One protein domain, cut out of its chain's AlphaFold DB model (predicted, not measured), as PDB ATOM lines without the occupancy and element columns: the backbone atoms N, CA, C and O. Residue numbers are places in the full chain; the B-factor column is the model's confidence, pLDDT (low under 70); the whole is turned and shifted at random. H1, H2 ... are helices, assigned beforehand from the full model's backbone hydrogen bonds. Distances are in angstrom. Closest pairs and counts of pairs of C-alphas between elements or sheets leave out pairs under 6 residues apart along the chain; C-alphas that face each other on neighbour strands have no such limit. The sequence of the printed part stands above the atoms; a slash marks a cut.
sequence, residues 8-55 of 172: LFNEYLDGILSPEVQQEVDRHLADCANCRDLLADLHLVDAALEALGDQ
ATOM      1  N   LEU A   8     -58.885 159.515   3.053       94.75
ATOM      2  CA  LEU A   8     -58.059 158.500   2.390       94.75
ATOM      3  C   LEU A   8     -58.266 157.108   2.990       94.75
ATOM      4  O   LEU A   8     -58.193 156.124   2.259       94.75
ATOM      5  N   PHE A   9     -58.534 157.011   4.294       94.38
ATOM      6  CA  PHE A   9     -58.899 155.744   4.931       94.38
ATOM      7  C   PHE A   9     -60.208 155.187   4.375       94.38
ATOM      8  O   PHE A   9     -60.255 154.017   3.999       94.38
ATOM      9  N   ASN A  10     -61.246 156.018   4.293       94.25
ATOM     10  CA  ASN A  10     -62.545 155.597   3.773       94.25
ATOM     11  C   ASN A  10     -62.447 155.209   2.293       94.25
ATOM     12  O   ASN A  10     -62.906 154.139   1.912       94.25
ATOM     13  N   GLU A  11     -61.768 156.014   1.472       96.25
ATOM     14  CA  GLU A  11     -61.570 155.704   0.050       96.25
ATOM     15  C   GLU A  11     -60.748 154.420  -0.166       96.25
ATOM     16  O   GLU A  11     -60.997 153.678  -1.121       96.25
ATOM     17  N   TYR A  12     -59.775 154.146   0.714       96.25
ATOM     18  CA  TYR A  12     -59.009 152.899   0.705       96.25
ATOM     19  C   TYR A  12     -59.889 151.693   1.050       96.25
ATOM     20  O   TYR A  12     -59.840 150.691   0.339       96.25
ATOM     21  N   LEU A  13     -60.709 151.798   2.102       94.44
ATOM     22  CA  LEU A  13     -61.647 150.748   2.523       94.44
ATOM     23  C   LEU A  13     -62.717 150.465   1.462       94.44
ATOM     24  O   LEU A  13     -63.000 149.306   1.174       94.44
ATOM     25  N   ASP A  14     -63.242 151.513   0.831       94.88
ATOM     26  CA  ASP A  14     -64.227 151.414  -0.250       94.88
ATOM     27  C   ASP A  14     -63.615 150.887  -1.567       94.88
ATOM     28  O   ASP A  14     -64.340 150.555  -2.508       94.88
ATOM     29  N   GLY A  15     -62.281 150.815  -1.668       95.62
ATOM     30  CA  GLY A  15     -61.575 150.338  -2.858       95.62
ATOM     31  C   GLY A  15     -61.687 151.275  -4.067       95.62
ATOM     32  O   GLY A  15     -61.638 150.811  -5.208       95.62
ATOM     33  N   ILE A  16     -61.853 152.583  -3.835       97.31
ATOM     34  CA  ILE A  16     -62.106 153.590  -4.886       97.31
ATOM     35  C   ILE A  16     -60.902 154.489  -5.207       97.31
ATOM     36  O   ILE A  16     -61.003 155.373  -6.061       97.31
ATOM     37  N   LEU A  17     -59.760 154.271  -4.550       97.06
ATOM     38  CA  LEU A  17     -58.526 155.012  -4.815       97.06
ATOM     39  C   LEU A  17     -57.958 154.734  -6.214       97.06
ATOM     40  O   LEU A  17     -58.077 153.636  -6.757       97.06
ATOM     41  N   SER A  18     -57.270 155.730  -6.784       96.94
ATOM     42  CA  SER A  18     -56.474 155.508  -7.995       96.94
ATOM     43  C   SER A  18     -55.244 154.639  -7.682       96.94
ATOM     44  O   SER A  18     -54.751 154.670  -6.550       96.94
ATOM     45  N   PRO A  19     -54.692 153.902  -8.665       96.12
ATOM     46  CA  PRO A  19     -53.547 153.016  -8.442       96.12
ATOM     47  C   PRO A  19     -52.322 153.723  -7.847       96.12
ATOM     48  O   PRO A  19     -51.612 153.157  -7.017       96.12
ATOM     49  N   GLU A  20     -52.074 154.972  -8.251       95.75
ATOM     50  CA  GLU A  20     -50.947 155.768  -7.761       95.75
ATOM     51  C   GLU A  20     -51.113 156.119  -6.279       95.75
ATOM     52  O   GLU A  20     -50.164 156.004  -5.501       95.75
ATOM     53  N   VAL A  21     -52.326 156.519  -5.884       95.94
ATOM     54  CA  VAL A  21     -52.639 156.871  -4.495       95.94
ATOM     55  C   VAL A  21     -52.669 155.618  -3.626       95.94
ATOM     56  O   VAL A  21     -52.121 155.629  -2.527       95.94
ATOM     57  N   GLN A  22     -53.219 154.514  -4.131       96.62
ATOM     58  CA  GLN A  22     -53.224 153.233  -3.429       96.62
ATOM     59  C   GLN A  22     -51.799 152.782  -3.078       96.62
ATOM     60  O   GLN A  22     -51.534 152.436  -1.931       96.62
ATOM     61  N   GLN A  23     -50.853 152.890  -4.017       96.75
ATOM     62  CA  GLN A  23     -49.452 152.547  -3.759       96.75
ATOM     63  C   GLN A  23     -48.805 153.452  -2.693       96.75
ATOM     64  O   GLN A  23     -47.972 152.996  -1.903       96.75
ATOM     65  N   GLU A  24     -49.167 154.738  -2.653       95.56
ATOM     66  CA  GLU A  24     -48.698 155.656  -1.613       95.56
ATOM     67  C   GLU A  24     -49.252 155.286  -0.231       95.56
ATOM     68  O   GLU A  24     -48.489 155.269   0.743       95.56
ATOM     69  N   VAL A  25     -50.544 154.955  -0.156       96.50
ATOM     70  CA  VAL A  25     -51.210 154.503   1.072       96.50
ATOM     71  C   VAL A  25     -50.610 153.182   1.553       96.50
ATOM     72  O   VAL A  25     -50.230 153.089   2.717       96.50
ATOM     73  N   ASP A  26     -50.411 152.203   0.670       96.69
ATOM     74  CA  ASP A  26     -49.803 150.910   1.012       96.69
ATOM     75  C   ASP A  26     -48.385 151.078   1.570       96.69
ATOM     76  O   ASP A  26     -48.017 150.464   2.576       96.69
ATOM     77  N   ARG A  27     -47.584 151.965   0.965       96.12
ATOM     78  CA  ARG A  27     -46.255 152.308   1.486       96.12
ATOM     79  C   ARG A  27     -46.350 152.936   2.876       96.12
ATOM     80  O   ARG A  27     -45.582 152.574   3.762       96.12
ATOM     81  N   HIS A  28     -47.295 153.852   3.090       96.56
ATOM     82  CA  HIS A  28     -47.511 154.441   4.410       96.56
ATOM     83  C   HIS A  28     -47.917 153.384   5.446       96.56
ATOM     84  O   HIS A  28     -47.392 153.382   6.562       96.56
ATOM     85  N   LEU A  29     -48.818 152.471   5.084       96.31
ATOM     86  CA  LEU A  29     -49.256 151.374   5.943       96.31
ATOM     87  C   LEU A  29     -48.114 150.397   6.246       96.31
ATOM     88  O   LEU A  29     -48.066 149.867   7.352       96.31
ATOM     89  N   ALA A  30     -47.151 150.196   5.344       96.25
ATOM     90  CA  ALA A  30     -45.953 149.401   5.631       96.25
ATOM     91  C   ALA A  30     -45.065 150.049   6.714       96.25
ATOM     92  O   ALA A  30     -44.535 149.351   7.587       96.25
ATOM     93  N   ASP A  31     -44.983 151.380   6.731       96.31
ATOM     94  CA  ASP A  31     -44.085 152.125   7.618       96.31
ATOM     95  C   ASP A  31     -44.736 152.565   8.947       96.31
ATOM     96  O   ASP A  31     -44.039 152.757   9.947       96.31
ATOM     97  N   CYS A  32     -46.065 152.723   9.002       97.50
ATOM     98  CA  CYS A  32     -46.769 153.279  10.162       97.50
ATOM     99  C   CYS A  32     -47.618 152.238  10.909       97.50
ATOM    100  O   CYS A  32     -48.718 151.894  10.480       97.50
ATOM    101  N   ALA A  33     -47.147 151.795  12.082       96.38
ATOM    102  CA  ALA A  33     -47.885 150.860  12.942       96.38
ATOM    103  C   ALA A  33     -49.260 151.398  13.372       96.38
ATOM    104  O   ALA A  33     -50.254 150.710  13.193       96.38
ATOM    105  N   ASN A  34     -49.336 152.658  13.814       95.81
ATOM    106  CA  ASN A  34     -50.593 153.263  14.270       95.81
ATOM    107  C   ASN A  34     -51.686 153.253  13.189       95.81
ATOM    108  O   ASN A  34     -52.855 153.046  13.496       95.81
ATOM    109  N   CYS A  35     -51.321 153.490  11.923       97.19
ATOM    110  CA  CYS A  35     -52.290 153.472  10.830       97.19
ATOM    111  C   CYS A  35     -52.738 152.048  10.477       97.19
ATOM    112  O   CYS A  35     -53.888 151.871  10.091       97.19
ATOM    113  N   ARG A  36     -51.879 151.034  10.654       96.44
ATOM    114  CA  ARG A  36     -52.290 149.627  10.516       96.44
ATOM    115  C   ARG A  36     -53.231 149.190  11.626       96.44
ATOM    116  O   ARG A  36     -54.197 148.498  11.337       96.44
ATOM    117  N   ASP A  37     -52.949 149.592  12.861       96.94
ATOM    118  CA  ASP A  37     -53.792 149.251  14.008       96.94
ATOM    119  C   ASP A  37     -55.192 149.857  13.825       96.94
ATOM    120  O   ASP A  37     -56.189 149.149  13.928       96.94
ATOM    121  N   LEU A  38     -55.266 151.128  13.407       95.56
ATOM    122  CA  LEU A  38     -56.535 151.774  13.070       95.56
ATOM    123  C   LEU A  38     -57.266 151.073  11.912       95.56
ATOM    124  O   LEU A  38     -58.474 150.873  11.985       95.56
ATOM    125  N   LEU A  39     -56.550 150.677  10.853       96.12
ATOM    126  CA  LEU A  39     -57.147 149.938   9.734       96.12
ATOM    127  C   LEU A  39     -57.733 148.595  10.195       96.12
ATOM    128  O   LEU A  39     -58.822 148.214   9.769       96.12
ATOM    129  N   ALA A  40     -57.024 147.886  11.074       96.25
ATOM    130  CA  ALA A  40     -57.486 146.626  11.640       96.25
ATOM    131  C   ALA A  40     -58.755 146.818  12.487       96.25
ATOM    132  O   ALA A  40     -59.696 146.037  12.348       96.25
ATOM    133  N   ASP A  41     -58.814 147.877  13.298       96.50
ATOM    134  CA  ASP A  41     -60.008 148.229  14.074       96.50
ATOM    135  C   ASP A  41     -61.212 148.531  13.165       96.50
ATOM    136  O   ASP A  41     -62.325 148.076  13.436       96.50
ATOM    137  N   LEU A  42     -61.001 149.244  12.053       95.50
ATOM    138  CA  LEU A  42     -62.061 149.529  11.078       95.50
ATOM    139  C   LEU A  42     -62.562 148.253  10.387       95.50
ATOM    140  O   LEU A  42     -63.772 148.053  10.284       95.50
ATOM    141  N   HIS A  43     -61.663 147.344   9.999       94.50
ATOM    142  CA  HIS A  43     -62.056 146.041   9.449       94.50
ATOM    143  C   HIS A  43     -62.830 145.174  10.451       94.50
ATOM    144  O   HIS A  43     -63.712 144.416  10.049       94.50
ATOM    145  N   LEU A  44     -62.544 145.281  11.754       95.94
ATOM    146  CA  LEU A  44     -63.331 144.591  12.784       95.94
ATOM    147  C   LEU A  44     -64.766 145.119  12.856       95.94
ATOM    148  O   LEU A  44     -65.694 144.328  13.038       95.94
ATOM    149  N   VAL A  45     -64.959 146.434  12.713       94.88
ATOM    150  CA  VAL A  45     -66.300 147.035  12.658       94.88
ATOM    151  C   VAL A  45     -67.045 146.560  11.416       94.88
ATOM    152  O   VAL A  45     -68.197 146.149  11.534       94.88
ATOM    153  N   ASP A  46     -66.391 146.564  10.257       92.88
ATOM    154  CA  ASP A  46     -67.001 146.136   8.997       92.88
ATOM    155  C   ASP A  46     -67.436 144.663   9.047       92.88
ATOM    156  O   ASP A  46     -68.601 144.342   8.819       92.88
ATOM    157  N   ALA A  47     -66.565 143.774   9.535       92.94
ATOM    158  CA  ALA A  47     -66.905 142.368   9.754       92.94
ATOM    159  C   ALA A  47     -68.063 142.180  10.756       92.94
ATOM    160  O   ALA A  47     -68.895 141.281  10.602       92.94
ATOM    161  N   ALA A  48     -68.144 143.021  11.795       95.12
ATOM    162  CA  ALA A  48     -69.257 142.993  12.741       95.12
ATOM    163  C   ALA A  48     -70.575 143.465  12.105       95.12
ATOM    164  O   ALA A  48     -71.633 142.934  12.449       95.12
ATOM    165  N   LEU A  49     -70.523 144.432  11.184       93.06
ATOM    166  CA  LEU A  49     -71.681 144.892  10.416       93.06
ATOM    167  C   LEU A  49     -72.140 143.829   9.414       93.06
ATOM    168  O   LEU A  49     -73.332 143.524   9.374       93.06
ATOM    169  N   GLU A  50     -71.220 143.208   8.675       91.94
ATOM    170  CA  GLU A  50     -71.534 142.093   7.773       91.94
ATOM    171  C   GLU A  50     -72.192 140.925   8.521       91.94
ATOM    172  O   GLU A  50     -73.149 140.319   8.030       91.94
ATOM    173  N   ALA A  51     -71.745 140.646   9.751       94.12
ATOM    174  CA  ALA A  51     -72.324 139.604  10.595       94.12
ATOM    175  C   ALA A  51     -73.787 139.872  11.004       94.12
ATOM    176  O   ALA A  51     -74.502 138.924  11.340       94.12
ATOM    177  N   LEU A  52     -74.258 141.125  10.967       93.12
ATOM    178  CA  LEU A  52     -75.677 141.443  11.187       93.12
ATOM    179  C   LEU A  52     -76.557 140.964  10.022       93.12
ATOM    180  O   LEU A  52     -77.743 140.691  10.231       93.12
ATOM    181  N   GLY A  53     -75.973 140.831   8.829       89.38
ATOM    182  CA  GLY A  53     -76.644 140.420   7.605       89.38
ATOM    183  C   GLY A  53     -77.639 141.447   7.061       89.38
ATOM    184  O   GLY A  53     -78.079 142.380   7.738       89.38
ATOM    185  N   ASP A  54     -78.041 141.240   5.809       87.75
ATOM    186  CA  ASP A  54     -79.075 142.055   5.181       87.75
ATOM    187  C   ASP A  54     -80.439 141.797   5.826       87.75
ATOM    188  O   ASP A  54     -80.986 140.688   5.802       87.75
ATOM    189  N   GLN A  55     -81.044 142.853   6.364       84.56
ATOM    190  CA  GLN A  55     -82.410 142.781   6.862       84.56
ATOM    191  C   GLN A  55     -83.393 142.865   5.699       84.56
ATOM    192  O   GLN A  55     -83.548 143.904   5.057       84.56
TER     193      GLN A  55
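This is residues 8 to 55 of the 172 residues of the protein "zf-HC2 domain-containing protein" of bioreactor metagenome (UniProt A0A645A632). Two longer helices, H2 and H3, meet near their ends as a loose V, and the short H1 sits in its opening, set somewhat to one side and near both. Residues 47 to 55 stick out at the far end of H3. The printed part has 48 residues, with three named helices in the order H1, H2, H3 and no named strand: all helix. It is loose, with a radius of gyration of the C-alphas of 12.5 A, and flat, spanning 37 by 23 by 11 A.

H1, residues 8 to 13, begins at C-alpha 8 (-58.059, 158.500, 2.390) and is 8.5 A long from first to last C-alpha. H2, residues 19 to 31, is 18.7 A long. H3, residues 33 to 50, is 25.7 A long and ends at C-alpha 50 (-71.534, 142.093, 7.773).

H1 and H2 are close but not clearly touching, about perpendicular at 84 degrees; their closest C-alphas, Tyr 12 and Gln 22, are 7.1 A apart. H1 and H3 are also close but not clearly touching, with the closest C-alphas, Phe 9 and Leu 39, 7.7 A apart. H2 and H3 are close but not clearly touching, at a steep tilt of 66 degrees, opposite ways; their closest C-alphas, Leu 29 and Arg 36, are 5.8 A apart. In H1, H2 and H3 every O i to N i+4 pair is within hydrogen-bond range.

The C-alphas farthest apart, Asp 31 and Gln 55, are 39.5 A apart. The printed part has no cut, both links are tight, and no printed residue is under 70 in pLDDT.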